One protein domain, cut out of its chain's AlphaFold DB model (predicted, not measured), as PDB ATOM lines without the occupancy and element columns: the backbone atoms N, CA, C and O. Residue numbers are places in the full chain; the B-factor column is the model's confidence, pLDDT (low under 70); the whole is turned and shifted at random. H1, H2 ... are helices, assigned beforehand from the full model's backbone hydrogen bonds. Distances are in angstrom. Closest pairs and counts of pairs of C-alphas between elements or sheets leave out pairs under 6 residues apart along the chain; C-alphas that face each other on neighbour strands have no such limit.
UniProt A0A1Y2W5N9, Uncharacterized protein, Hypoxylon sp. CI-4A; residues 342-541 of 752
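What this domain is: This is residues 342 to 541 of the 752 residues of an uncharacterized protein of Hypoxylon sp. CI-4A (UniProt A0A1Y2W5N9). The longest helix, H7, is the last of four long helices, H4, H5, H6 and H7, that fold back and forth, each packed side by side on the one before. H5 sits in the middle, and the shorter helices H1 and H3 also pack on it, while residues 503 to 508, at the turn from H6 to H7, stick out. The printed part has 200 residues with seven named helices, H1 to H7 in chain order, and no named strand; the class is all helix. It is compact, with a radius of gyration of the C-alphas of 17.4 A, and spans 57 by 41 by 34 A.

Where its parts are: H7, residues 507 to 539, is 48.1 A long from first to last C-alpha, from C-alpha 507 at (16.273, 12.237, 41.471) to C-alpha 539 at (-7.162, 51.385, 56.597). Before it come H6, residues 471 to 501, 45.4 A; H5, residues 438 to 463, 37.9 A; and H4, residues 407 to 433, 39.1 A. H3, residues 383 to 396, is 19.9 A long; H2 is residues 376 to 380. H1, residues 342 to 354, is 18.4 A long and begins with C-alpha 342 at (21.990, 50.533, 55.344).

How they stand to each other: H7 touches H6, at a shallow tilt of 20 degrees, opposite ways; their closest C-alphas, of Thr 500 and Lys 510, are 5.1 A apart. H6 touches H5, the hub, at 20 degrees, opposite ways, with the C-alphas of Ala 448 and Phe 488 closest at 4.9 A. H5 touches H4 at 25 degrees, opposite ways, closest at the C-alphas of Phe 428 and Ala 444, 5.5 A. H6 and H7, H5 and H6, and H4 and H5 are helical hairpins. H4, H5 and H6 form an up and down bundle, each helix running against the one before. H5 touches H1 with residues 449 to 460 alone, at a shallow tilt of 24 degrees, opposite ways; the C-alphas of Val 344 and Ser 456 are closest, 5.9 A. With residues 446 to 454 alone it touches H3, at a steep tilt of 39 degrees, the same way; the C-alphas of Phe 386 and Leu 446 are closest, 7.0 A. H2 is close to H1 but not clearly touching, with the C-alphas of Asp 354 and Leu 379 closest at 6.3 A. H5 and H7 are apart. Every O i to N i+4 pair is within hydrogen-bond range in H1, H2, H5, H6 and H7; in H3 it is 9 of 10 and in H4 22 of 23.

The domain as a whole: The two C-alphas farthest apart, of Pro 467 and Glu 503, are 57.6 A apart. The printed part has no cut. The link from H1 to H2, residues 355 to 375, is long. The mean pLDDT of the printed part is 90.7; residues 358 to 362, 435 and 540 to 541 are under 70.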
ATOM      1  N   GLU A 342      21.120  51.696  55.167       93.00
ATOM      2  CA  GLU A 342      21.990  50.533  55.344       93.00
ATOM      3  C   GLU A 342      21.293  49.216  54.956       93.00
ATOM      4  O   GLU A 342      21.915  48.334  54.363       93.00
ATOM      5  N   ASP A 343      19.988  49.087  55.221       94.94
ATOM      6  CA  ASP A 343      19.191  47.934  54.780       94.94
ATOM      7  C   ASP A 343      19.011  47.900  53.246       94.94
ATOM      8  O   ASP A 343      19.004  46.824  52.643       94.94
ATOM      9  N   VAL A 344      18.895  49.066  52.597       95.88
ATOM     10  CA  VAL A 344      18.826  49.181  51.126       95.88
ATOM     11  C   VAL A 344      20.199  48.948  50.484       95.88
ATOM     12  O   VAL A 344      20.287  48.331  49.421       95.88
ATOM     13  N   GLU A 345      21.285  49.375  51.126       94.50
ATOM     14  CA  GLU A 345      22.646  49.032  50.699       94.50
ATOM     15  C   GLU A 345      22.916  47.529  50.824       94.50
ATOM     16  O   GLU A 345      23.510  46.945  49.917       94.50
ATOM     17  N   ALA A 346      22.405  46.868  51.868       94.50
ATOM     18  CA  ALA A 346      22.456  45.414  51.976       94.50
ATOM     19  C   ALA A 346      21.713  44.722  50.812       94.50
ATOM     20  O   ALA A 346      22.275  43.809  50.206       94.50
ATOM     21  N   ASP A 347      20.515  45.178  50.421       95.81
ATOM     22  CA  ASP A 347      19.837  44.659  49.218       95.81
ATOM     23  C   ASP A 347      20.698  44.828  47.949       95.81
ATOM     24  O   ASP A 347      20.837  43.888  47.165       95.81
ATOM     25  N   ILE A 348      21.315  46.000  47.748       96.12
ATOM     26  CA  ILE A 348      22.179  46.274  46.584       96.12
ATOM     27  C   ILE A 348      23.391  45.331  46.568       96.12
ATOM     28  O   ILE A 348      23.728  44.782  45.515       96.12
ATOM     29  N   LEU A 349      24.011  45.081  47.723       93.88
ATOM     30  CA  LEU A 349      25.127  44.141  47.864       93.88
ATOM     31  C   LEU A 349      24.699  42.682  47.621       93.88
ATOM     32  O   LEU A 349      25.434  41.938  46.974       93.88
ATOM     33  N   ASP A 350      23.504  42.267  48.056       94.62
ATOM     34  CA  ASP A 350      22.941  40.939  47.751       94.62
ATOM     35  C   ASP A 350      22.707  40.738  46.243       94.62
ATOM     36  O   ASP A 350      23.025  39.675  45.702       94.62
ATOM     37  N   ILE A 351      22.214  41.775  45.558       95.62
ATOM     38  CA  ILE A 351      21.973  41.802  44.105       95.62
ATOM     39  C   ILE A 351      23.293  41.781  43.323       95.62
ATOM     40  O   ILE A 351      23.425  41.029  42.354       95.62
ATOM     41  N   TYR A 352      24.293  42.557  43.751       94.94
ATOM     42  CA  TYR A 352      25.637  42.506  43.169       94.94
ATOM     43  C   TYR A 352      26.281  41.134  43.386       94.94
ATOM     44  O   TYR A 352      26.913  40.606  42.470       94.94
ATOM     45  N   SER A 353      26.047  40.513  44.544       90.38
ATOM     46  CA  SER A 353      26.525  39.167  44.846       90.38
ATOM     47  C   SER A 353      25.874  38.092  43.969       90.38
ATOM     48  O   SER A 353      26.589  37.258  43.417       90.38
ATOM     49  N   ASP A 354      24.557  38.143  43.729       91.00
ATOM     50  CA  ASP A 354      23.879  37.234  42.784       91.00
ATOM     51  C   ASP A 354      24.381  37.402  41.334       91.00
ATOM     52  O   ASP A 354      24.446  36.432  40.579       91.00
ATOM     53  N   ALA A 355      24.793  38.613  40.947       89.75
ATOM     54  CA  ALA A 355      25.343  38.910  39.624       89.75
ATOM     55  C   ALA A 355      26.855  38.636  39.470       89.75
ATOM     56  O   ALA A 355      27.379  38.756  38.362       89.75
ATOM     57  N   TRP A 356      27.575  38.324  40.558       84.94
ATOM     58  CA  TRP A 356      29.050  38.390  40.642       84.94
ATOM     59  C   TRP A 356      29.615  39.759  40.186       84.94
ATOM     60  O   TRP A 356      30.728  39.855  39.660       84.94
ATOM     61  N   PHE A 357      28.841  40.828  40.385       77.25
ATOM     62  CA  PHE A 357      29.207  42.204  40.060       77.25
ATOM     63  C   PHE A 357      30.167  42.759  41.120       77.25
ATOM     64  O   PHE A 357      30.021  42.462  42.307       77.25
ATOM     65  N   ARG A 358      31.190  43.519  40.694       66.19
ATOM     66  CA  ARG A 358      32.295  43.993  41.563       66.19
ATOM     67  C   ARG A 358      32.941  42.871  42.410       66.19
ATOM     68  O   ARG A 358      33.421  43.108  43.508       66.19
ATOM     69  N   MET A 359      32.903  41.632  41.903       60.81
ATOM     70  CA  MET A 359      33.425  40.399  42.523       60.81
ATOM     71  C   MET A 359      32.949  40.102  43.966       60.81
ATOM     72  O   MET A 359      33.543  39.276  44.660       60.81
ATOM     73  N   LEU A 360      31.823  40.687  44.394       65.75
ATOM     74  CA  LEU A 360      31.250  40.552  45.741       65.75
ATOM     75  C   LEU A 360      30.688  39.143  46.027       65.75
ATOM     76  O   LEU A 360      29.482  38.915  46.061       65.75
ATOM     77  N   ARG A 361      31.562  38.162  46.275       58.56
ATOM     78  CA  ARG A 361      31.164  36.785  46.637       58.56
ATOM     79  C   ARG A 361      30.527  36.651  48.023       58.56
ATOM     80  O   ARG A 361      29.842  35.665  48.274       58.56
ATOM     81  N   GLN A 362      30.748  37.607  48.923       69.06
ATOM     82  CA  GLN A 362      30.126  37.605  50.246       69.06
ATOM     83  C   GLN A 362      28.779  38.332  50.192       69.06
ATOM     84  O   GLN A 362      28.728  39.546  50.007       69.06
ATOM     85  N   LYS A 363      27.689  37.582  50.382       79.94
ATOM     86  CA  LYS A 363      26.367  38.157  50.654       79.94
ATOM     87  C   LYS A 363      26.369  38.897  52.000       79.94
ATOM     88  O   LYS A 363      27.089  38.475  52.911       79.94
ATOM     89  N   PRO A 364      25.555  39.955  52.164       83.00
ATOM     90  CA  PRO A 364      25.406  40.636  53.447       83.00
ATOM     91  C   PRO A 364      24.935  39.661  54.534       83.00
ATOM     92  O   PRO A 364      24.073  38.811  54.307       83.00
ATOM     93  N   THR A 365      25.476  39.800  55.745       76.06
ATOM     94  CA  THR A 365      25.191  38.896  56.877       76.06
ATOM     95  C   THR A 365      23.780  39.045  57.453       76.06
ATOM     96  O   THR A 365      23.357  38.217  58.260       76.06
ATOM     97  N   LYS A 366      23.049  40.090  57.051       83.94
ATOM     98  CA  LYS A 366      21.669  40.368  57.445       83.94
ATOM     99  C   LYS A 366      20.959  41.109  56.306       83.94
ATOM    100  O   LYS A 366      21.496  42.073  55.777       83.94
ATOM    101  N   LEU A 367      19.747  40.670  55.980       89.56
ATOM    102  CA  LEU A 367      18.788  41.352  55.104       89.56
ATOM    103  C   LEU A 367      17.473  41.511  55.874       89.56
ATOM    104  O   LEU A 367      17.156  40.655  56.704       89.56
ATOM    105  N   VAL A 368      16.698  42.561  55.592       87.81
ATOM    106  CA  VAL A 368      15.374  42.756  56.218       87.81
ATOM    107  C   VAL A 368      14.366  41.727  55.699       87.81
ATOM    108  O   VAL A 368      13.635  41.133  56.486       87.81
ATOM    109  N   THR A 369      14.382  41.447  54.392       87.38
ATOM    110  CA  THR A 369      13.570  40.393  53.755       87.38
ATOM    111  C   THR A 369      14.438  39.536  52.827       87.38
ATOM    112  O   THR A 369      14.549  39.837  51.631       87.38
ATOM    113  N   PRO A 370      15.104  38.489  53.345       90.06
ATOM    114  CA  PRO A 370      15.946  37.624  52.527       90.06
ATOM    115  C   PRO A 370      15.114  36.853  51.492       90.06
ATOM    116  O   PRO A 370      14.124  36.204  51.829       90.06
ATOM    117  N   THR A 371      15.537  36.875  50.227       93.50
ATOM    118  CA  THR A 371      15.020  35.951  49.203       93.50
ATOM    119  C   THR A 371      15.670  34.574  49.349       93.50
ATOM    120  O   THR A 371      16.839  34.466  49.722       93.50
ATOM    121  N   VAL A 372      14.945  33.502  49.022       94.56
ATOM    122  CA  VAL A 372      15.459  32.127  49.071       94.56
ATOM    123  C   VAL A 372      16.646  31.979  48.119       94.56
ATOM    124  O   VAL A 372      16.556  32.304  46.932       94.56
ATOM    125  N   GLN A 373      17.750  31.459  48.657       90.75
ATOM    126  CA  GLN A 373      19.038  31.367  47.976       90.75
ATOM    127  C   GLN A 373      18.937  30.667  46.612       90.75
ATOM    128  O   GLN A 373      18.429  29.550  46.484       90.75
ATOM    129  N   ASN A 374      19.466  31.338  45.591       91.81
ATOM    130  CA  ASN A 374      19.533  30.839  44.227       91.81
ATOM    131  C   ASN A 374      20.641  29.781  44.075       91.81
ATOM    132  O   ASN A 374      21.673  29.835  44.743       91.81
ATOM    133  N   ARG A 375      20.429  28.794  43.193       91.81
ATOM    134  CA  ARG A 375      21.427  27.747  42.911       91.81
ATOM    135  C   ARG A 375      22.618  28.360  42.178       91.81
ATOM    136  O   ARG A 375      22.416  28.972  41.130       91.81
ATOM    137  N   GLU A 376      23.836  28.123  42.656       87.88
ATOM    138  CA  GLU A 376      25.062  28.711  42.093       87.88
ATOM    139  C   GLU A 376      25.219  28.436  40.589       87.88
ATOM    140  O   GLU A 376      25.346  29.375  39.811       87.88
ATOM    141  N   ASN A 377      25.038  27.189  40.140       86.94
ATOM    142  CA  ASN A 377      25.064  26.830  38.711       86.94
ATOM    143  C   ASN A 377      24.015  27.584  37.866       86.94
ATOM    144  O   ASN A 377      24.152  27.672  36.650       86.94
ATOM    145  N   THR A 378      22.943  28.099  38.479       89.50
ATOM    146  CA  THR A 378      21.938  28.930  37.795       89.50
ATOM    147  C   THR A 378      22.307  30.412  37.827       89.50
ATOM    148  O   THR A 378      22.100  31.079  36.823       89.50
ATOM    149  N   LEU A 379      22.909  30.920  38.909       91.38
ATOM    150  CA  LEU A 379      23.487  32.271  38.932       91.38
ATOM    151  C   LEU A 379      24.617  32.405  37.900       91.38
ATOM    152  O   LEU A 379      24.604  33.328  37.091       91.38
ATOM    153  N   LEU A 380      25.523  31.422  37.840       86.62
ATOM    154  CA  LEU A 380      26.585  31.324  36.832       86.62
ATOM    155  C   LEU A 380      26.038  31.426  35.400       86.62
ATOM    156  O   LEU A 380      26.559  32.202  34.603       86.62
ATOM    157  N   ALA A 381      24.953  30.708  35.093       89.81
ATOM    158  CA  ALA A 381      24.323  30.707  33.770       89.81
ATOM    159  C   ALA A 381      23.582  32.014  33.402       89.81
ATOM    160  O   ALA A 381      23.175  32.171  32.253       89.81
ATOM    161  N   TYR A 382      23.377  32.930  34.356       94.12
ATOM    162  CA  TYR A 382      22.735  34.239  34.150       94.12
ATOM    163  C   TYR A 382      23.713  35.412  34.369       94.12
ATOM    164  O   TYR A 382      23.360  36.565  34.119       94.12
ATOM    165  N   ARG A 383      24.950  35.135  34.813       91.56
ATOM    166  CA  ARG A 383      25.957  36.117  35.253       91.56
ATOM    167  C   ARG A 383      26.181  37.254  34.258       91.56
ATOM    168  O   ARG A 383      26.234  38.416  34.659       91.56
ATOM    169  N   GLU A 384      26.313  36.934  32.972       91.44
ATOM    170  CA  GLU A 384      26.543  37.935  31.925       91.44
ATOM    171  C   GLU A 384      25.331  38.840  31.705       91.44
ATOM    172  O   GLU A 384      25.491  40.051  31.579       91.44
ATOM    173  N   ASP A 385      24.119  38.282  31.706       96.94
ATOM    174  CA  ASP A 385      22.888  39.045  31.503       96.94
ATOM    175  C   ASP A 385      22.562  39.919  32.724       96.94
ATOM    176  O   ASP A 385      22.221  41.091  32.555       96.94
ATOM    177  N   PHE A 386      22.755  39.408  33.947       96.81
ATOM    178  CA  PHE A 386      22.686  40.213  35.172       96.81
ATOM    179  C   PHE A 386      23.722  41.346  35.144       96.81
ATOM    180  O   PHE A 386      23.368  42.506  35.345       96.81
ATOM    181  N   THR A 387      24.983  41.048  34.810       92.94
ATOM    182  CA  THR A 387      26.045  42.062  34.673       92.94
ATOM    183  C   THR A 387      25.700  43.103  33.602       92.94
ATOM    184  O   THR A 387      25.921  44.295  33.815       92.94
ATOM    185  N   ARG A 388      25.121  42.688  32.466       94.88
ATOM    186  CA  ARG A 388      24.689  43.580  31.380       94.88
ATOM    187  C   ARG A 388      23.552  44.499  31.831       94.88
ATOM    188  O   ARG A 388      23.662  45.707  31.635       94.88
ATOM    189  N   ARG A 389      22.510  43.962  32.482       96.94
ATOM    190  CA  ARG A 389      21.389  44.761  33.010       96.94
ATOM    191  C   ARG A 389      21.844  45.712  34.131       96.94
ATOM    192  O   ARG A 389      21.494  46.887  34.085       96.94
ATOM    193  N   LEU A 390      22.712  45.286  35.058       96.50
ATOM    194  CA  LEU A 390      23.304  46.185  36.067       96.50
ATOM    195  C   LEU A 390      24.149  47.306  35.436       96.50
ATOM    196  O   LEU A 390      24.008  48.467  35.822       96.50
ATOM    197  N   ARG A 391      25.002  46.993  34.448       94.62
ATOM    198  CA  ARG A 391      25.799  48.001  33.717       94.62
ATOM    199  C   ARG A 391      24.917  48.987  32.944       94.62
ATOM    200  O   ARG A 391      25.269  50.160  32.886       94.62
ATOM    201  N   TYR A 392      23.786  48.542  32.391       96.75
ATOM    202  CA  TYR A 392      22.788  49.416  31.770       96.75
ATOM    203  C   TYR A 392      22.157  50.356  32.807       96.75
ATOM    204  O   TYR A 392      22.321  51.568  32.711       96.75
ATOM    205  N   TYR A 393      21.536  49.825  33.863       97.00
ATOM    206  CA  TYR A 393      20.815  50.655  34.833       97.00
ATOM    207  C   TYR A 393      21.706  51.614  35.632       97.00
ATOM    208  O   TYR A 393      21.289  52.746  35.872       97.00
ATOM    209  N   ARG A 394      22.953  51.238  35.961       95.62
ATOM    210  CA  ARG A 394      23.926  52.162  36.585       95.62
ATOM    211  C   ARG A 394      24.341  53.325  35.666       95.62
ATOM    212  O   ARG A 394      24.821  54.332  36.173       95.62
ATOM    213  N   ARG A 395      24.175  53.195  34.340       92.81
ATOM    214  CA  ARG A 395      24.432  54.255  33.343       92.81
ATOM    215  C   ARG A 395      23.183  55.085  33.027       92.81
ATOM    216  O   ARG A 395      23.296  56.291  32.861       92.81
ATOM    217  N   THR A 396      22.010  54.453  32.947       93.88
ATOM    218  CA  THR A 396      20.728  55.120  32.643       93.88
ATOM    219  C   THR A 396      20.189  55.923  33.831       93.88
ATOM    220  O   THR A 396      19.603  56.994  33.651       93.88
ATOM    221  N   PHE A 397      20.395  55.410  35.048       95.06
ATOM    222  CA  PHE A 397      20.006  56.056  36.297       95.06
ATOM    223  C   PHE A 397      21.229  56.658  36.994       95.06
ATOM    224  O   PHE A 397      21.625  57.764  36.646       95.06
ATOM    225  N   PHE A 398      21.828  55.969  37.964       95.50
ATOM    226  CA  PHE A 398      22.995  56.460  38.702       95.50
ATOM    227  C   PHE A 398      23.808  55.295  39.288       95.50
ATOM    228  O   PHE A 398      23.320  54.165  39.383       95.50
ATOM    229  N   GLN A 399      25.048  55.569  39.700       94.06
ATOM    230  CA  GLN A 399      25.855  54.625  40.475       94.06
ATOM    231  C   GLN A 399      25.370  54.644  41.935       94.06
ATOM    232  O   GLN A 399      25.381  55.716  42.530       94.06
ATOM    233  N   PRO A 400      24.940  53.526  42.553       92.25
ATOM    234  CA  PRO A 400      24.364  53.556  43.905       92.25
ATOM    235  C   PRO A 400      25.305  54.061  45.000       92.25
ATOM    236  O   PRO A 400      24.851  54.448  46.074       92.25
ATOM    237  N   GLU A 401      26.605  54.031  44.735       90.94
ATOM    238  CA  GLU A 401      27.677  54.563  45.570       90.94
ATOM    239  C   GLU A 401      27.753  56.104  45.519       90.94
ATOM    240  O   GLU A 401      28.205  56.727  46.472       90.94
ATOM    241  N   GLU A 402      27.249  56.712  44.443       90.56
ATOM    242  CA  GLU A 402      27.270  58.150  44.147       90.56
ATOM    243  C   GLU A 402      25.847  58.633  43.776       90.56
ATOM    244  O   GLU A 402      25.568  58.970  42.619       90.56
ATOM    245  N   PRO A 403      24.885  58.620  44.721       91.75
ATOM    246  CA  PRO A 403      23.526  59.073  44.446       91.75
ATOM    247  C   PRO A 403      23.485  60.578  44.111       91.75
ATOM    248  O   PRO A 403      24.222  61.362  44.712       91.75
ATOM    249  N   PRO A 404      22.603  61.020  43.190       91.88
ATOM    250  CA  PRO A 404      22.471  62.426  42.817       91.88
ATOM    251  C   PRO A 404      22.085  63.293  44.023       91.88
ATOM    252  O   PRO A 404      20.967  63.212  44.537       91.88
ATOM    253  N   THR A 405      23.013  64.149  44.448       88.94
ATOM    254  CA  THR A 405      22.821  65.100  45.550       88.94
ATOM    255  C   THR A 405      21.801  66.180  45.190       88.94
ATOM    256  O   THR A 405      20.879  66.421  45.967       88.94
ATOM    257  N   ASP A 406      21.923  66.765  43.995       91.19
ATOM    258  CA  ASP A 406      21.003  67.769  43.447       91.19
ATOM    259  C   ASP A 406      19.540  67.290  43.418       91.19
ATOM    260  O   ASP A 406      19.219  66.217  42.898       91.19
ATOM    261  N   TYR A 407      18.650  68.139  43.934       88.88
ATOM    262  CA  TYR A 407      17.220  67.878  44.064       88.88
ATOM    263  C   TYR A 407      16.535  67.643  42.709       88.88
ATOM    264  O   TYR A 407      15.781  66.679  42.560       88.88
ATOM    265  N   HIS A 408      16.824  68.468  41.696       90.19
ATOM    266  CA  HIS A 408      16.140  68.382  40.402       90.19
ATOM    267  C   HIS A 408      16.523  67.111  39.634       90.19
ATOM    268  O   HIS A 408      15.642  66.392  39.153       90.19
ATOM    269  N   LYS A 409      17.819  66.770  39.584       91.75
ATOM    270  CA  LYS A 409      18.287  65.480  39.057       91.75
ATOM    271  C   LYS A 409      17.652  64.322  39.816       91.75
ATOM    272  O   LYS A 409      17.125  63.410  39.182       91.75
ATOM    273  N   ARG A 410      17.648  64.355  41.153       92.00
ATOM    274  CA  ARG A 410      17.084  63.292  41.998       92.00
ATOM    275  C   ARG A 410      15.600  63.049  41.716       92.00
ATOM    276  O   ARG A 410      15.226  61.906  41.458       92.00
ATOM    277  N   ALA A 411      14.778  64.097  41.673       91.00
ATOM    278  CA  ALA A 411      13.364  64.003  41.304       91.00
ATOM    279  C   ALA A 411      13.182  63.426  39.884       91.00
ATOM    280  O   ALA A 411      12.406  62.489  39.682       91.00
ATOM    281  N   GLY A 412      13.978  63.901  38.919       94.38
ATOM    282  CA  GLY A 412      13.999  63.386  37.547       94.38
ATOM    283  C   GLY A 412      14.513  61.945  37.406       94.38
ATOM    284  O   GLY A 412      14.238  61.298  36.395       94.38
ATOM    285  N   HIS A 413      15.243  61.405  38.387       95.44
ATOM    286  CA  HIS A 413      15.558  59.974  38.465       95.44
ATOM    287  C   HIS A 413      14.423  59.176  39.118       95.44
ATOM    288  O   HIS A 413      14.103  58.102  38.619       95.44
ATOM    289  N   ILE A 414      13.770  59.695  40.164       95.50
ATOM    290  CA  ILE A 414      12.624  59.035  40.818       95.50
ATOM    291  C   ILE A 414      11.462  58.828  39.837       95.50
ATOM    292  O   ILE A 414      10.905  57.732  39.798       95.50
ATOM    293  N   MET A 415      11.125  59.825  39.009       95.62
ATOM    294  CA  MET A 415      10.085  59.670  37.979       95.62
ATOM    295  C   MET A 415      10.437  58.571  36.968       95.62
ATOM    296  O   MET A 415       9.692  57.602  36.838       95.62
ATOM    297  N   ARG A 416      11.616  58.654  36.337       97.06
ATOM    298  CA  ARG A 416      12.059  57.665  35.338       97.06
ATOM    299  C   ARG A 416      12.213  56.252  35.912       97.06
ATOM    300  O   ARG A 416      12.014  55.280  35.191       97.06
ATOM    301  N   LEU A 417      12.553  56.116  37.200       97.56
ATOM    302  CA  LEU A 417      12.556  54.820  37.887       97.56
ATOM    303  C   LEU A 417      11.136  54.256  38.001       97.56
ATOM    304  O   LEU A 417      10.925  53.096  37.656       97.56
ATOM    305  N   LYS A 418      10.158  55.060  38.444       97.12
ATOM    306  CA  LYS A 418       8.745  54.643  38.527       97.12
ATOM    307  C   LYS A 418       8.197  54.230  37.149       97.12
ATOM    308  O   LYS A 418       7.492  53.228  37.063       97.12
ATOM    309  N   GLU A 419       8.570  54.941  36.085       96.50
ATOM    310  CA  GLU A 419       8.201  54.633  34.692       96.50
ATOM    311  C   GLU A 419       8.797  53.298  34.196       96.50
ATOM    312  O   GLU A 419       8.051  52.416  33.768       96.50
ATOM    313  N   GLU A 420      10.118  53.104  34.309       97.50
ATOM    314  CA  GLU A 420      10.805  51.858  33.913       97.50
ATOM    315  C   GLU A 420      10.281  50.650  34.710       97.50
ATOM    316  O   GLU A 420      10.018  49.592  34.137       97.50
ATOM    317  N   MET A 421      10.066  50.798  36.023       98.12
ATOM    318  CA  MET A 421       9.514  49.722  36.855       98.12
ATOM    319  C   MET A 421       8.062  49.386  36.491       98.12
ATOM    320  O   MET A 421       7.680  48.217  36.555       98.12
ATOM    321  N   ALA A 422       7.255  50.361  36.062       97.06
ATOM    322  CA  ALA A 422       5.887  50.109  35.610       97.06
ATOM    323  C   ALA A 422       5.845  49.292  34.304       97.06
ATOM    324  O   ALA A 422       5.112  48.301  34.238       97.06
ATOM    325  N   GLU A 423       6.650  49.639  33.290       95.94
ATOM    326  CA  GLU A 423       6.704  48.841  32.053       95.94
ATOM    327  C   GLU A 423       7.352  47.470  32.304       95.94
ATOM    328  O   GLU A 423       6.851  46.475  31.786       95.94
ATOM    329  N   LEU A 424       8.376  47.364  33.164       96.31
ATOM    330  CA  LEU A 424       8.968  46.075  33.551       96.31
ATOM    331  C   LEU A 424       7.995  45.152  34.295       96.31
ATOM    332  O   LEU A 424       8.001  43.954  34.028       96.31
ATOM    333  N   ARG A 425       7.149  45.663  35.202       97.38
ATOM    334  CA  ARG A 425       6.105  44.858  35.875       97.38
ATOM    335  C   ARG A 425       5.077  44.339  34.867       97.38
ATOM    336  O   ARG A 425       4.762  43.155  34.853       97.38
ATOM    337  N   LYS A 426       4.631  45.200  33.954       95.00
ATOM    338  CA  LYS A 426       3.717  44.864  32.851       95.00
ATOM    339  C   LYS A 426       4.320  43.844  31.874       95.00
ATOM    340  O   LYS A 426       3.618  42.937  31.426       95.00
ATOM    341  N   ASP A 427       5.613  43.947  31.561       92.88
ATOM    342  CA  ASP A 427       6.325  42.958  30.742       92.88
ATOM    343  C   ASP A 427       6.581  41.649  31.486       92.88
ATOM    344  O   ASP A 427       6.424  40.577  30.898       92.88
ATOM    345  N   PHE A 428       6.863  41.714  32.788       94.12
ATOM    346  CA  PHE A 428       6.894  40.544  33.654       94.12
ATOM    347  C   PHE A 428       5.547  39.813  33.640       94.12
ATOM    348  O   PHE A 428       5.533  38.610  33.408       94.12
ATOM    349  N   ASP A 429       4.419  40.512  33.798       91.12
ATOM    350  CA  ASP A 429       3.082  39.903  33.794       91.12
ATOM    351  C   ASP A 429       2.729  39.284  32.431       91.12
ATOM    352  O   ASP A 429       2.277  38.135  32.372       91.12
ATOM    353  N   ARG A 430       3.027  39.977  31.318       89.50
ATOM    354  CA  ARG A 430       2.934  39.423  29.948       89.50
ATOM    355  C   ARG A 430       3.696  38.092  29.838       89.50
ATOM    356  O   ARG A 430       3.163  37.105  29.328       89.50
ATOM    357  N   ARG A 431       4.938  38.051  30.334       89.12
ATOM    358  CA  ARG A 431       5.829  36.876  30.290       89.12
ATOM    359  C   ARG A 431       5.373  35.781  31.267       89.12
ATOM    360  O   ARG A 431       5.413  34.606  30.911       89.12
ATOM    361  N   ALA A 432       4.861  36.149  32.440       80.38
ATOM    362  CA  ALA A 432       4.348  35.248  33.468       80.38
ATOM    363  C   ALA A 432       3.089  34.498  33.003       80.38
ATOM    364  O   ALA A 432       3.010  33.279  33.170       80.38
ATOM    365  N   ILE A 433       2.150  35.182  32.340       75.44
ATOM    366  CA  ILE A 433       0.991  34.546  31.689       75.44
ATOM    367  C   ILE A 433       1.463  33.585  30.583       75.44
ATOM    368  O   ILE A 433       0.983  32.457  30.482       75.44
ATOM    369  N   ALA A 434       2.458  33.988  29.788       72.00
ATOM    370  CA  ALA A 434       2.967  33.220  28.652       72.00
ATOM    371  C   ALA A 434       3.974  32.095  29.004       72.00
ATOM    372  O   ALA A 434       4.667  31.615  28.101       72.00
ATOM    373  N   THR A 435       4.084  31.659  30.271       69.38
ATOM    374  CA  THR A 435       5.165  30.797  30.828       69.38
ATOM    375  C   THR A 435       5.208  29.361  30.260       69.38
ATOM    376  O   THR A 435       4.981  28.362  30.940       69.38
ATOM    377  N   THR A 436       5.551  29.237  28.979       75.00
ATOM    378  CA  THR A 436       5.464  28.006  28.173       75.00
ATOM    379  C   THR A 436       6.831  27.555  27.657       75.00
ATOM    380  O   THR A 436       7.205  26.393  27.831       75.00
ATOM    381  N   SER A 437       7.643  28.466  27.111       87.06
ATOM    382  CA  SER A 437       9.006  28.178  26.635       87.06
ATOM    383  C   SER A 437      10.046  28.224  27.769       87.06
ATOM    384  O   SER A 437       9.713  28.490  28.924       87.06
ATOM    385  N   ALA A 438      11.313  27.906  27.477       87.62
ATOM    386  CA  ALA A 438      12.424  28.132  28.412       87.62
ATOM    387  C   ALA A 438      12.950  29.581  28.356       87.62
ATOM    388  O   ALA A 438      13.375  30.112  29.379       87.62
ATOM    389  N   SER A 439      12.864  30.234  27.191       90.44
ATOM    390  CA  SER A 439      13.309  31.622  27.001       90.44
ATOM    391  C   SER A 439      12.445  32.614  27.790       90.44
ATOM    392  O   SER A 439      12.970  33.473  28.486       90.44
ATOM    393  N   ILE A 440      11.120  32.420  27.798       92.12
ATOM    394  CA  ILE A 440      10.184  33.272  28.555       92.12
ATOM    395  C   ILE A 440      10.457  33.189  30.069       92.12
ATOM    396  O   ILE A 440      10.436  34.206  30.755       92.12
ATOM    397  N   ILE A 441      10.803  31.998  30.581       91.75
ATOM    398  CA  ILE A 441      11.230  31.806  31.981       91.75
ATOM    399  C   ILE A 441      12.543  32.555  32.266       91.75
ATOM    400  O   ILE A 441      12.698  33.118  33.350       91.75
ATOM    401  N   LYS A 442      13.498  32.535  31.321       94.81
ATOM    402  CA  LYS A 442      14.778  33.242  31.458       94.81
ATOM    403  C   LYS A 442      14.541  34.745  31.565       94.81
ATOM    404  O   LYS A 442      14.998  35.355  32.527       94.81
ATOM    405  N   GLU A 443      13.786  35.310  30.629       95.50
ATOM    406  CA  GLU A 443      13.506  36.742  30.615       95.50
ATOM    407  C   GLU A 443      12.706  37.188  31.843       95.50
ATOM    408  O   GLU A 443      13.157  38.094  32.530       95.50
ATOM    409  N   ALA A 444      11.638  36.482  32.240       94.56
ATOM    410  CA  ALA A 444      10.890  36.823  33.456       94.56
ATOM    411  C   ALA A 444      11.776  36.845  34.725       94.56
ATOM    412  O   ALA A 444      11.610  37.699  35.597       94.56
ATOM    413  N   ARG A 445      12.764  35.944  34.834       95.62
ATOM    414  CA  ARG A 445      13.765  35.971  35.921       95.62
ATOM    415  C   ARG A 445      14.724  37.162  35.818       95.62
ATOM    416  O   ARG A 445      15.104  37.709  36.851       95.62
ATOM    417  N   LEU A 446      15.109  37.566  34.606       96.75
ATOM    418  CA  LEU A 446      15.923  38.761  34.373       96.75
ATOM    419  C   LEU A 446      15.143  40.056  34.664       96.75
ATOM    420  O   LEU A 446      15.729  40.999  35.187       96.75
ATOM    421  N   ASP A 447      13.839  40.099  34.387       96.19
ATOM    422  CA  ASP A 447      12.971  41.252  34.665       96.19
ATOM    423  C   ASP A 447      12.710  41.408  36.161       96.19
ATOM    424  O   ASP A 447      12.865  42.498  36.702       96.19
ATOM    425  N   ALA A 448      12.417  40.314  36.869       96.50
ATOM    426  CA  ALA A 448      12.285  40.369  38.321       96.50
ATOM    427  C   ALA A 448      13.614  40.725  39.016       96.50
ATOM    428  O   ALA A 448      13.611  41.391  40.049       96.50
ATOM    429  N   PHE A 449      14.761  40.339  38.442       97.56
ATOM    430  CA  PHE A 449      16.073  40.823  38.881       97.56
ATOM    431  C   PHE A 449      16.259  42.331  38.600       97.56
ATOM    432  O   PHE A 449      16.746  43.042  39.479       97.56
ATOM    433  N   SER A 450      15.829  42.839  37.432       97.94
ATOM    434  CA  SER A 450      15.796  44.287  37.147       97.94
ATOM    435  C   SER A 450      14.974  45.039  38.193       97.94
ATOM    436  O   SER A 450      15.473  45.998  38.774       97.94
ATOM    437  N   LEU A 451      13.743  44.591  38.461       98.06
ATOM    438  CA  LEU A 451      12.840  45.203  39.441       98.06
ATOM    439  C   LEU A 451      13.458  45.212  40.842       98.06
ATOM    440  O   LEU A 451      13.482  46.262  41.482       98.06
ATOM    441  N   LYS A 452      14.058  44.090  41.275       96.75
ATOM    442  CA  LYS A 452      14.776  44.005  42.557       96.75
ATOM    443  C   LYS A 452      15.853  45.097  42.674       96.75
ATOM    444  O   LYS A 452      15.948  45.746  43.708       96.75
ATOM    445  N   PHE A 453      16.623  45.350  41.609       98.00
ATOM    446  CA  PHE A 453      17.650  46.402  41.595       98.00
ATOM    447  C   PHE A 453      17.071  47.820  41.541       98.00
ATOM    448  O   PHE A 453      17.446  48.664  42.353       98.00
ATOM    449  N   LEU A 454      16.151  48.089  40.611       98.25
ATOM    450  CA  LEU A 454      15.574  49.421  40.404       98.25
ATOM    451  C   LEU A 454      14.784  49.909  41.620       98.25
ATOM    452  O   LEU A 454      14.883  51.084  41.971       98.25
ATOM    453  N   GLN A 455      14.080  49.015  42.316       97.94
ATOM    454  CA  GLN A 455      13.343  49.383  43.519       97.94
ATOM    455  C   GLN A 455      14.279  49.679  44.703       97.94
ATOM    456  O   GLN A 455      13.990  50.578  45.495       97.94
ATOM    457  N   SER A 456      15.448  49.027  44.789       97.81
ATOM    458  CA  SER A 456      16.512  49.445  45.714       97.81
ATOM    459  C   SER A 456      17.115  50.806  45.334       97.81
ATOM    460  O   SER A 456      17.394  51.603  46.228       97.81
ATOM    461  N   LEU A 457      17.263  51.135  44.041       97.81
ATOM    462  CA  LEU A 457      17.668  52.491  43.622       97.81
ATOM    463  C   LEU A 457      16.637  53.537  44.063       97.81
ATOM    464  O   LEU A 457      16.993  54.556  44.650       97.81
ATOM    465  N   HIS A 458      15.361  53.263  43.800       97.75
ATOM    466  CA  HIS A 458      14.237  54.132  44.130       97.75
ATOM    467  C   HIS A 458      14.144  54.392  45.640       97.75
ATOM    468  O   HIS A 458      14.089  55.549  46.054       97.75
ATOM    469  N   LEU A 459      14.240  53.348  46.471       96.75
ATOM    470  CA  LEU A 459      14.275  53.496  47.928       96.75
ATOM    471  C   LEU A 459      15.528  54.226  48.424       96.75
ATOM    472  O   LEU A 459      15.404  55.056  49.322       96.75
ATOM    473  N   LYS A 460      16.711  54.018  47.821       96.50
ATOM    474  CA  LYS A 460      17.909  54.792  48.196       96.50
ATOM    475  C   LYS A 460      17.742  56.285  47.890       96.50
ATOM    476  O   LYS A 460      18.171  57.116  48.687       96.50
ATOM    477  N   LEU A 461      17.073  56.638  46.786       95.81
ATOM    478  CA  LEU A 461      16.756  58.036  46.474       95.81
ATOM    479  C   LEU A 461      15.692  58.648  47.392       95.81
ATOM    480  O   LEU A 461      15.759  59.855  47.599       95.81
ATOM    481  N   LEU A 462      14.734  57.866  47.908       94.94
ATOM    482  CA  LEU A 462      13.676  58.327  48.824       94.94
ATOM    483  C   LEU A 462      14.162  58.474  50.274       94.94
ATOM    484  O   LEU A 462      13.893  59.489  50.908       94.94
ATOM    485  N   LEU A 463      14.893  57.486  50.798       93.25
ATOM    486  CA  LEU A 463      15.374  57.499  52.187       93.25
ATOM    487  C   LEU A 463      16.526  58.489  52.409       93.25
ATOM    488  O   LEU A 463      16.708  58.970  53.521       93.25
ATOM    489  N   GLY A 464      17.296  58.805  51.364       88.31
ATOM    490  CA  GLY A 464      18.404  59.762  51.430       88.31
ATOM    491  C   GLY A 464      18.041  61.217  51.105       88.31
ATOM    492  O   GLY A 464      18.956  61.986  50.806       88.31
ATOM    493  N   GLN A 465      16.755  61.593  51.034       83.88
ATOM    494  CA  GLN A 465      16.346  62.966  50.687       83.88
ATOM    495  C   GLN A 465      16.570  63.970  51.822       83.88
ATOM    496  O   GLN A 465      16.403  63.649  52.997       83.88
ATOM    497  N   ASP A 466      16.874  65.204  51.426       79.31
ATOM    498  CA  ASP A 466      16.789  66.399  52.261       79.31
ATOM    499  C   ASP A 466      16.062  67.488  51.439       79.31
ATOM    500  O   ASP A 466      16.560  67.842  50.362       79.31
ATOM    501  N   PRO A 467      14.863  67.958  51.849       79.19
ATOM    502  CA  PRO A 467      14.054  67.436  52.958       79.19
ATOM    503  C   PRO A 467      13.610  65.976  52.716       79.19
ATOM    504  O   PRO A 467      13.548  65.549  51.565       79.19
ATOM    505  N   PRO A 468      13.298  65.194  53.767       82.31
ATOM    506  CA  PRO A 468      12.938  63.781  53.634       82.31
ATOM    507  C   PRO A 468      11.629  63.565  52.858       82.31
ATOM    508  O   PRO A 468      10.690  64.355  52.969       82.31
ATOM    509  N   ALA A 469      11.550  62.445  52.128       89.81
ATOM    510  CA  ALA A 469      10.338  62.017  51.428       89.81
ATOM    511  C   ALA A 469       9.163  61.794  52.398       89.81
ATOM    512  O   ALA A 469       9.359  61.471  53.573       89.81
ATOM    513  N   SER A 470       7.926  61.918  51.910       91.00
ATOM    514  CA  SER A 470       6.754  61.733  52.769       91.00
ATOM    515  C   SER A 470       6.621  60.283  53.261       91.00
ATOM    516  O   SER A 470       6.903  59.328  52.532       91.00
ATOM    517  N   ASN A 471       6.109  60.096  54.483       87.44
ATOM    518  CA  ASN A 471       5.836  58.759  55.033       87.44
ATOM    519  C   ASN A 471       4.922  57.924  54.113       87.44
ATOM    520  O   ASN A 471       5.070  56.707  54.044       87.44
ATOM    521  N   GLN A 472       4.005  58.567  53.381       89.69
ATOM    522  CA  GLN A 472       3.127  57.904  52.417       89.69
ATOM    523  C   GLN A 472       3.901  57.367  51.200       89.69
ATOM    524  O   GLN A 472       3.692  56.222  50.802       89.69
ATOM    525  N   GLU A 473       4.829  58.147  50.637       91.50
ATOM    526  CA  GLU A 473       5.691  57.694  49.536       91.50
ATOM    527  C   GLU A 473       6.655  56.590  49.972       91.50
ATOM    528  O   GLU A 473       6.848  55.625  49.230       91.50
ATOM    529  N   ILE A 474       7.226  56.699  51.176       92.00
ATOM    530  CA  ILE A 474       8.099  55.667  51.747       92.00
ATOM    531  C   ILE A 474       7.303  54.371  51.954       92.00
ATOM    532  O   ILE A 474       7.725  53.323  51.466       92.00
ATOM    533  N   ASN A 475       6.126  54.425  52.585       91.12
ATOM    534  CA  ASN A 475       5.277  53.248  52.794       91.12
ATOM    535  C   ASN A 475       4.860  52.598  51.467       91.12
ATOM    536  O   ASN A 475       4.995  51.382  51.316       91.12
ATOM    537  N   GLN A 476       4.441  53.387  50.470       93.25
ATOM    538  CA  GLN A 476       4.117  52.858  49.145       93.25
ATOM    539  C   GLN A 476       5.350  52.233  48.469       93.25
ATOM    540  O   GLN A 476       5.232  51.168  47.870       93.25
ATOM    541  N   ALA A 477       6.547  52.809  48.611       94.19
ATOM    542  CA  ALA A 477       7.775  52.216  48.080       94.19
ATOM    543  C   ALA A 477       8.188  50.914  48.810       94.19
ATOM    544  O   ALA A 477       8.694  49.985  48.178       94.19
ATOM    545  N   LEU A 478       7.936  50.783  50.114       94.75
ATOM    546  CA  LEU A 478       8.167  49.529  50.846       94.75
ATOM    547  C   LEU A 478       7.171  48.434  50.418       94.75
ATOM    548  O   LEU A 478       7.569  47.291  50.192       94.75
ATOM    549  N   LYS A 479       5.900  48.796  50.217       94.00
ATOM    550  CA  LYS A 479       4.811  47.939  49.712       94.00
ATOM    551  C   LYS A 479       5.055  47.461  48.272       94.00
ATOM    552  O   LYS A 479       4.906  46.273  47.972       94.00
ATOM    553  N   ASP A 480       5.522  48.359  47.405       94.75
ATOM    554  CA  ASP A 480       6.025  48.051  46.062       94.75
ATOM    555  C   ASP A 480       7.200  47.061  46.120       94.75
ATOM    556  O   ASP A 480       7.190  46.050  45.421       94.75
ATOM    557  N   ARG A 481       8.181  47.287  47.008       95.62
ATOM    558  CA  ARG A 481       9.349  46.403  47.165       95.62
ATOM    559  C   ARG A 481       8.962  44.996  47.611       95.62
ATOM    560  O   ARG A 481       9.469  44.025  47.056       95.62
ATOM    561  N   LEU A 482       8.063  44.862  48.586       96.06
ATOM    562  CA  LEU A 482       7.542  43.552  48.994       96.06
ATOM    563  C   LEU A 482       6.844  42.844  47.819       96.06
ATOM    564  O   LEU A 482       7.042  41.645  47.619       96.06
ATOM    565  N   SER A 483       6.107  43.595  46.996       95.44
ATOM    566  CA  SER A 483       5.457  43.081  45.784       95.44
ATOM    567  C   SER A 483       6.473  42.595  44.739       95.44
ATOM    568  O   SER A 483       6.360  41.465  44.265       95.44
ATOM    569  N   ASP A 484       7.519  43.371  44.437       97.00
ATOM    570  CA  ASP A 484       8.578  42.970  43.495       97.00
ATOM    571  C   ASP A 484       9.382  41.752  43.999       97.00
ATOM    572  O   ASP A 484       9.738  40.868  43.215       97.00
ATOM    573  N   TRP A 485       9.609  41.631  45.315       96.44
ATOM    574  CA  TRP A 485      10.230  40.443  45.919       96.44
ATOM    575  C   TRP A 485       9.335  39.197  45.773       96.44
ATOM    576  O   TRP A 485       9.841  38.098  45.525       96.44
ATOM    577  N   ILE A 486       8.007  39.348  45.842       96.00
ATOM    578  CA  ILE A 486       7.052  38.270  45.534       96.00
ATOM    579  C   ILE A 486       7.121  37.883  44.047       96.00
ATOM    580  O   ILE A 486       7.104  36.687  43.735       96.00
ATOM    581  N   LEU A 487       7.242  38.845  43.120       95.06
ATOM    582  CA  LEU A 487       7.434  38.558  41.688       95.06
ATOM    583  C   LEU A 487       8.745  37.791  41.441       95.06
ATOM    584  O   LEU A 487       8.738  36.786  40.727       95.06
ATOM    585  N   PHE A 488       9.840  38.180  42.103       96.56
ATOM    586  CA  PHE A 488      11.125  37.470  42.068       96.56
ATOM    587  C   PHE A 488      10.984  36.013  42.523       96.56
ATOM    588  O   PHE A 488      11.331  35.093  41.776       96.56
ATOM    589  N   GLU A 489      10.403  35.762  43.696       97.00
ATOM    590  CA  GLU A 489      10.222  34.394  44.195       97.00
ATOM    591  C   GLU A 489       9.309  33.549  43.287       97.00
ATOM    592  O   GLU A 489       9.560  32.350  43.102       97.00
ATOM    593  N   ARG A 490       8.294  34.153  42.651       95.06
ATOM    594  CA  ARG A 490       7.447  33.496  41.636       95.06
ATOM    595  C   ARG A 490       8.243  33.136  40.374       95.06
ATOM    596  O   ARG A 490       8.180  31.986  39.934       95.06
ATOM    597  N   ALA A 491       9.039  34.061  39.833       94.62
ATOM    598  CA  ALA A 491       9.867  33.863  38.638       94.62
ATOM    599  C   ALA A 491      10.902  32.740  38.820       94.62
ATOM    600  O   ALA A 491      11.091  31.862  37.966       94.62
ATOM    601  N   TRP A 492      11.564  32.730  39.978       94.88
ATOM    602  CA  TRP A 492      12.508  31.678  40.323       94.88
ATOM    603  C   TRP A 492      11.801  30.339  40.551       94.88
ATOM    604  O   TRP A 492      12.238  29.338  39.976       94.88
ATOM    605  N   SER A 493      10.662  30.321  41.253       94.69
ATOM    606  CA  SER A 493       9.838  29.113  41.424       94.69
ATOM    607  C   SER A 493       9.418  28.490  40.091       94.69
ATOM    608  O   SER A 493       9.584  27.287  39.914       94.69
ATOM    609  N   ALA A 494       8.928  29.282  39.133       92.06
ATOM    610  CA  ALA A 494       8.444  28.783  37.843       92.06
ATOM    611  C   ALA A 494       9.533  28.028  37.055       92.06
ATOM    612  O   ALA A 494       9.301  26.920  36.562       92.06
ATOM    613  N   GLY A 495      10.749  28.578  36.993       90.81
ATOM    614  CA  GLY A 495      11.875  27.915  36.330       90.81
ATOM    615  C   GLY A 495      12.409  26.686  37.068       90.81
ATOM    616  O   GLY A 495      12.860  25.734  36.426       90.81
ATOM    617  N   ASP A 496      12.320  26.657  38.400       93.44
ATOM    618  CA  ASP A 496      12.736  25.495  39.188       93.44
ATOM    619  C   ASP A 496      11.690  24.363  39.094       93.44
ATOM    620  O   ASP A 496      12.069  23.205  38.911       93.44
ATOM    621  N   ILE A 497      10.388  24.686  39.055       92.06
ATOM    622  CA  ILE A 497       9.303  23.746  38.713       92.06
ATOM    623  C   ILE A 497       9.542  23.150  37.320       92.06
ATOM    624  O   ILE A 497       9.604  21.926  37.189       92.06
ATOM    625  N   LYS A 498       9.770  23.982  36.291       90.44
ATOM    626  CA  LYS A 498      10.068  23.501  34.927       90.44
ATOM    627  C   LYS A 498      11.291  22.573  34.903       90.44
ATOM    628  O   LYS A 498      11.274  21.553  34.224       90.44
ATOM    629  N   SER A 499      12.317  22.877  35.702       88.88
ATOM    630  CA  SER A 499      13.524  22.048  35.837       88.88
ATOM    631  C   SER A 499      13.251  20.665  36.460       88.88
ATOM    632  O   SER A 499      13.957  19.707  36.136       88.88
ATOM    633  N   THR A 500      12.226  20.523  37.316       90.50
ATOM    634  CA  THR A 500      11.808  19.206  37.850       90.50
ATOM    635  C   THR A 500      11.067  18.339  36.837       90.50
ATOM    636  O   THR A 500      11.158  17.116  36.928       90.50
ATOM    637  N   ALA A 501      10.370  18.952  35.875       88.19
ATOM    638  CA  ALA A 501       9.606  18.244  34.849       88.19
ATOM    639  C   ALA A 501      10.493  17.610  33.761       88.19
ATOM    640  O   ALA A 501      10.044  16.723  33.043       88.19
ATOM    641  N   LEU A 502      11.759  18.028  33.646       87.94
ATOM    642  CA  LEU A 502      12.707  17.441  32.701       87.94
ATOM    643  C   LEU A 502      13.093  16.013  33.120       87.94
ATOM    644  O   LEU A 502      13.602  15.774  34.221       87.94
ATOM    645  N   GLU A 503      12.904  15.055  32.213       81.75
ATOM    646  CA  GLU A 503      13.197  13.633  32.437       81.75
ATOM    647  C   GLU A 503      14.649  13.411  32.876       81.75
ATOM    648  O   GLU A 503      14.888  12.798  33.915       81.75
ATOM    649  N   ARG A 504      15.601  14.024  32.155       86.75
ATOM    650  CA  ARG A 504      17.055  13.904  32.368       86.75
ATOM    651  C   ARG A 504      17.566  14.474  33.703       86.75
ATOM    652  O   ARG A 504      18.715  14.226  34.058       86.75
ATOM    653  N   THR A 505      16.760  15.224  34.460       88.06
ATOM    654  CA  THR A 505      17.161  15.726  35.788       88.06
ATOM    655  C   THR A 505      17.199  14.576  36.802       88.06
ATOM    656  O   THR A 505      16.200  13.873  36.970       88.06
ATOM    657  N   SER A 506      18.319  14.391  37.511       92.12
ATOM    658  CA  SER A 506      18.479  13.308  38.500       92.12
ATOM    659  C   SER A 506      17.470  13.401  39.657       92.12
ATOM    660  O   SER A 506      16.950  14.478  39.960       92.12
ATOM    661  N   ALA A 507      17.207  12.281  40.341       92.44
ATOM    662  CA  ALA A 507      16.273  12.237  41.471       92.44
ATOM    663  C   ALA A 507      16.681  13.181  42.623       92.44
ATOM    664  O   ALA A 507      15.837  13.910  43.145       92.44
ATOM    665  N   ALA A 508      17.976  13.232  42.958       91.81
ATOM    666  CA  ALA A 508      18.509  14.143  43.973       91.81
ATOM    667  C   ALA A 508      18.323  15.620  43.578       91.81
ATOM    668  O   ALA A 508      17.843  16.422  44.379       91.81
ATOM    669  N   THR A 509      18.610  15.976  42.319       90.00
ATOM    670  CA  THR A 509      18.389  17.339  41.812       90.00
ATOM    671  C   THR A 509      16.898  17.688  41.768       90.00
ATOM    672  O   THR A 509      16.525  18.804  42.126       90.00
ATOM    673  N   LYS A 510      16.023  16.739  41.400       92.81
ATOM    674  CA  LYS A 510      14.560  16.904  41.451       92.81
ATOM    675  C   LYS A 510      14.075  17.210  42.869       92.81
ATOM    676  O   LYS A 510      13.269  18.123  43.024       92.81
ATOM    677  N   GLU A 511      14.573  16.529  43.902       93.56
ATOM    678  CA  GLU A 511      14.149  16.826  45.278       93.56
ATOM    679  C   GLU A 511      14.751  18.125  45.833       93.56
ATOM    680  O   GLU A 511      14.042  18.885  46.491       93.56
ATOM    681  N   LEU A 512      16.003  18.459  45.499       92.69
ATOM    682  CA  LEU A 512      16.579  19.773  45.812       92.69
ATOM    683  C   LEU A 512      15.722  20.911  45.230       92.69
ATOM    684  O   LEU A 512      15.396  21.868  45.927       92.69
ATOM    685  N   LEU A 513      15.302  20.791  43.969       93.44
ATOM    686  CA  LEU A 513      14.408  21.758  43.327       93.44
ATOM    687  C   LEU A 513      13.045  21.844  44.029       93.44
ATOM    688  O   LEU A 513      12.566  22.948  44.289       93.44
ATOM    689  N   ARG A 514      12.427  20.709  44.390       95.25
ATOM    690  CA  ARG A 514      11.167  20.705  45.156       95.25
ATOM    691  C   ARG A 514      11.327  21.343  46.535       95.25
ATOM    692  O   ARG A 514      10.401  22.011  46.990       95.25
ATOM    693  N   SER A 515      12.460  21.157  47.212       95.56
ATOM    694  CA  SER A 515      12.710  21.778  48.518       95.56
ATOM    695  C   SER A 515      12.879  23.298  48.399       95.56
ATOM    696  O   SER A 515      12.305  24.031  49.206       95.56
ATOM    697  N   LEU A 516      13.542  23.784  47.342       94.50
ATOM    698  CA  LEU A 516      13.610  25.211  47.012       94.50
ATOM    699  C   LEU A 516      12.221  25.782  46.705       94.50
ATOM    700  O   LEU A 516      11.819  26.741  47.354       94.50
ATOM    701  N   VAL A 517      11.439  25.168  45.810       96.06
ATOM    702  CA  VAL A 517      10.069  25.619  45.476       96.06
ATOM    703  C   VAL A 517       9.159  25.659  46.714       96.06
ATOM    704  O   VAL A 517       8.374  26.594  46.869       96.06
ATOM    705  N   ARG A 518       9.292  24.695  47.640       96.12
ATOM    706  CA  ARG A 518       8.587  24.716  48.936       96.12
ATOM    707  C   ARG A 518       8.993  25.923  49.791       96.12
ATOM    708  O   ARG A 518       8.107  26.639  50.254       96.12
ATOM    709  N   ARG A 519      10.296  26.198  49.932       95.56
ATOM    710  CA  ARG A 519      10.810  27.381  50.653       95.56
ATOM    711  C   ARG A 519      10.365  28.695  50.005       95.56
ATOM    712  O   ARG A 519       9.932  29.594  50.715       95.56
ATOM    713  N   ARG A 520      10.404  28.803  48.670       96.38
ATOM    714  CA  ARG A 520       9.945  30.003  47.942       96.38
ATOM    715  C   ARG A 520       8.465  30.273  48.177       96.38
ATOM    716  O   ARG A 520       8.098  31.412  48.428       96.38
ATOM    717  N   ARG A 521       7.615  29.236  48.181       95.06
ATOM    718  CA  ARG A 521       6.190  29.382  48.528       95.06
ATOM    719  C   ARG A 521       5.990  29.872  49.966       95.06
ATOM    720  O   ARG A 521       5.155  30.740  50.180       95.06
ATOM    721  N   GLN A 522       6.765  29.368  50.927       94.44
ATOM    722  CA  GLN A 522       6.731  29.869  52.309       94.44
ATOM    723  C   GLN A 522       7.143  31.350  52.384       94.44
ATOM    724  O   GLN A 522       6.469  32.127  53.052       94.44
ATOM    725  N   ASN A 523       8.182  31.755  51.646       95.19
ATOM    726  CA  ASN A 523       8.629  33.150  51.606       95.19
ATOM    727  C   ASN A 523       7.605  34.073  50.919       95.19
ATOM    728  O   ASN A 523       7.336  35.159  51.412       95.19
ATOM    729  N   ILE A 524       6.975  33.626  49.824       95.50
ATOM    730  CA  ILE A 524       5.886  34.355  49.148       95.50
ATOM    731  C   ILE A 524       4.717  34.609  50.104       95.50
ATOM    732  O   ILE A 524       4.203  35.724  50.130       95.50
ATOM    733  N   ASN A 525       4.305  33.604  50.883       94.12
ATOM    734  CA  ASN A 525       3.245  33.772  51.878       94.12
ATOM    735  C   ASN A 525       3.637  34.828  52.924       94.12
ATOM    736  O   ASN A 525       2.899  35.789  53.101       94.12
ATOM    737  N   HIS A 526       4.825  34.713  53.523       92.06
ATOM    738  CA  HIS A 526       5.309  35.664  54.527       92.06
ATOM    739  C   HIS A 526       5.436  37.104  53.993       92.06
ATOM    740  O   HIS A 526       5.016  38.058  54.641       92.06
ATOM    741  N   LEU A 527       5.950  37.278  52.774       92.88
ATOM    742  CA  LEU A 527       5.998  38.588  52.118       92.88
ATOM    743  C   LEU A 527       4.592  39.138  51.829       92.88
ATOM    744  O   LEU A 527       4.398  40.350  51.875       92.88
ATOM    745  N   SER A 528       3.615  38.268  51.556       92.94
ATOM    746  CA  SER A 528       2.218  38.668  51.339       92.94
ATOM    747  C   SER A 528       1.552  39.087  52.655       92.94
ATOM    748  O   SER A 528       0.859  40.096  52.677       92.94
ATOM    749  N   GLU A 529       1.823  38.385  53.761       91.19
ATOM    750  CA  GLU A 529       1.397  38.776  55.116       91.19
ATOM    751  C   GLU A 529       1.892  40.194  55.463       91.19
ATOM    752  O   GLU A 529       1.105  41.018  55.923       91.19
ATOM    753  N   LEU A 530       3.152  40.528  55.149       90.19
ATOM    754  CA  LEU A 530       3.696  41.885  55.328       90.19
ATOM    755  C   LEU A 530       3.004  42.942  54.435       90.19
ATOM    756  O   LEU A 530       2.851  44.088  54.855       90.19
ATOM    757  N   VAL A 531       2.566  42.587  53.220       90.19
ATOM    758  CA  VAL A 531       1.814  43.499  52.329       90.19
ATOM    759  C   VAL A 531       0.396  43.756  52.844       90.19
ATOM    760  O   VAL A 531      -0.077  44.893  52.771       90.19
ATOM    761  N   GLU A 532      -0.283  42.743  53.387       87.62
ATOM    762  CA  GLU A 532      -1.601  42.937  54.000       87.62
ATOM    763  C   GLU A 532      -1.495  43.728  55.318       87.62
ATOM    764  O   GLU A 532      -2.295  44.636  55.526       87.62
ATOM    765  N   GLN A 533      -0.451  43.522  56.137       85.38
ATOM    766  CA  GLN A 533      -0.176  44.370  57.313       85.38
ATOM    767  C   GLN A 533      -0.044  45.862  56.951       85.38
ATOM    768  O   GLN A 533      -0.552  46.719  57.674       85.38
ATOM    769  N   PHE A 534       0.589  46.199  55.818       81.81
ATOM    770  CA  PHE A 534       0.623  47.584  55.326       81.81
ATOM    771  C   PHE A 534      -0.775  48.126  54.996       81.81
ATOM    772  O   PHE A 534      -1.084  49.259  55.357       81.81
ATOM    773  N   ARG A 535      -1.635  47.326  54.353       80.25
ATOM    774  CA  ARG A 535      -3.020  47.725  54.040       80.25
ATOM    775  C   ARG A 535      -3.874  47.889  55.295       80.25
ATOM    776  O   ARG A 535      -4.655  48.829  55.366       80.25
ATOM    777  N   GLU A 536      -3.721  47.019  56.290       79.44
ATOM    778  CA  GLU A 536      -4.422  47.152  57.573       79.44
ATOM    779  C   GLU A 536      -4.034  48.457  58.287       79.44
ATOM    780  O   GLU A 536      -4.910  49.172  58.773       79.44
ATOM    781  N   LEU A 537      -2.749  48.827  58.284       74.50
ATOM    782  CA  LEU A 537      -2.276  50.095  58.856       74.50
ATOM    783  C   LEU A 537      -2.770  51.330  58.079       74.50
ATOM    784  O   LEU A 537      -3.117  52.333  58.704       74.50
ATOM    785  N   GLU A 538      -2.852  51.254  56.746       72.62
ATOM    786  CA  GLU A 538      -3.464  52.291  55.899       72.62
ATOM    787  C   GLU A 538      -4.958  52.475  56.211       72.62
ATOM    788  O   GLU A 538      -5.419  53.602  56.387       72.62
ATOM    789  N   ILE A 539      -5.713  51.376  56.324       71.12
ATOM    790  CA  ILE A 539      -7.162  51.385  56.597       71.12
ATOM    791  C   ILE A 539      -7.471  51.910  58.006       71.12
ATOM    792  O   ILE A 539      -8.476  52.591  58.203       71.12
ATOM    793  N   LEU A 540      -6.616  51.619  58.990       65.38
ATOM    794  CA  LEU A 540      -6.799  52.054  60.380       65.38
ATOM    795  C   LEU A 540      -6.411  53.524  60.633       65.38
ATOM    796  O   LEU A 540      -6.524  53.980  61.770       65.38
ATOM    797  N   GLY A 541      -5.954  54.266  59.617       56.22
ATOM    798  CA  GLY A 541      -5.667  55.703  59.728       56.22
ATOM    799  C   GLY A 541      -4.524  56.058  60.686       56.22
ATOM    800  O   GLY A 541      -4.435  57.196  61.144       56.22
TER     801      GLY A 541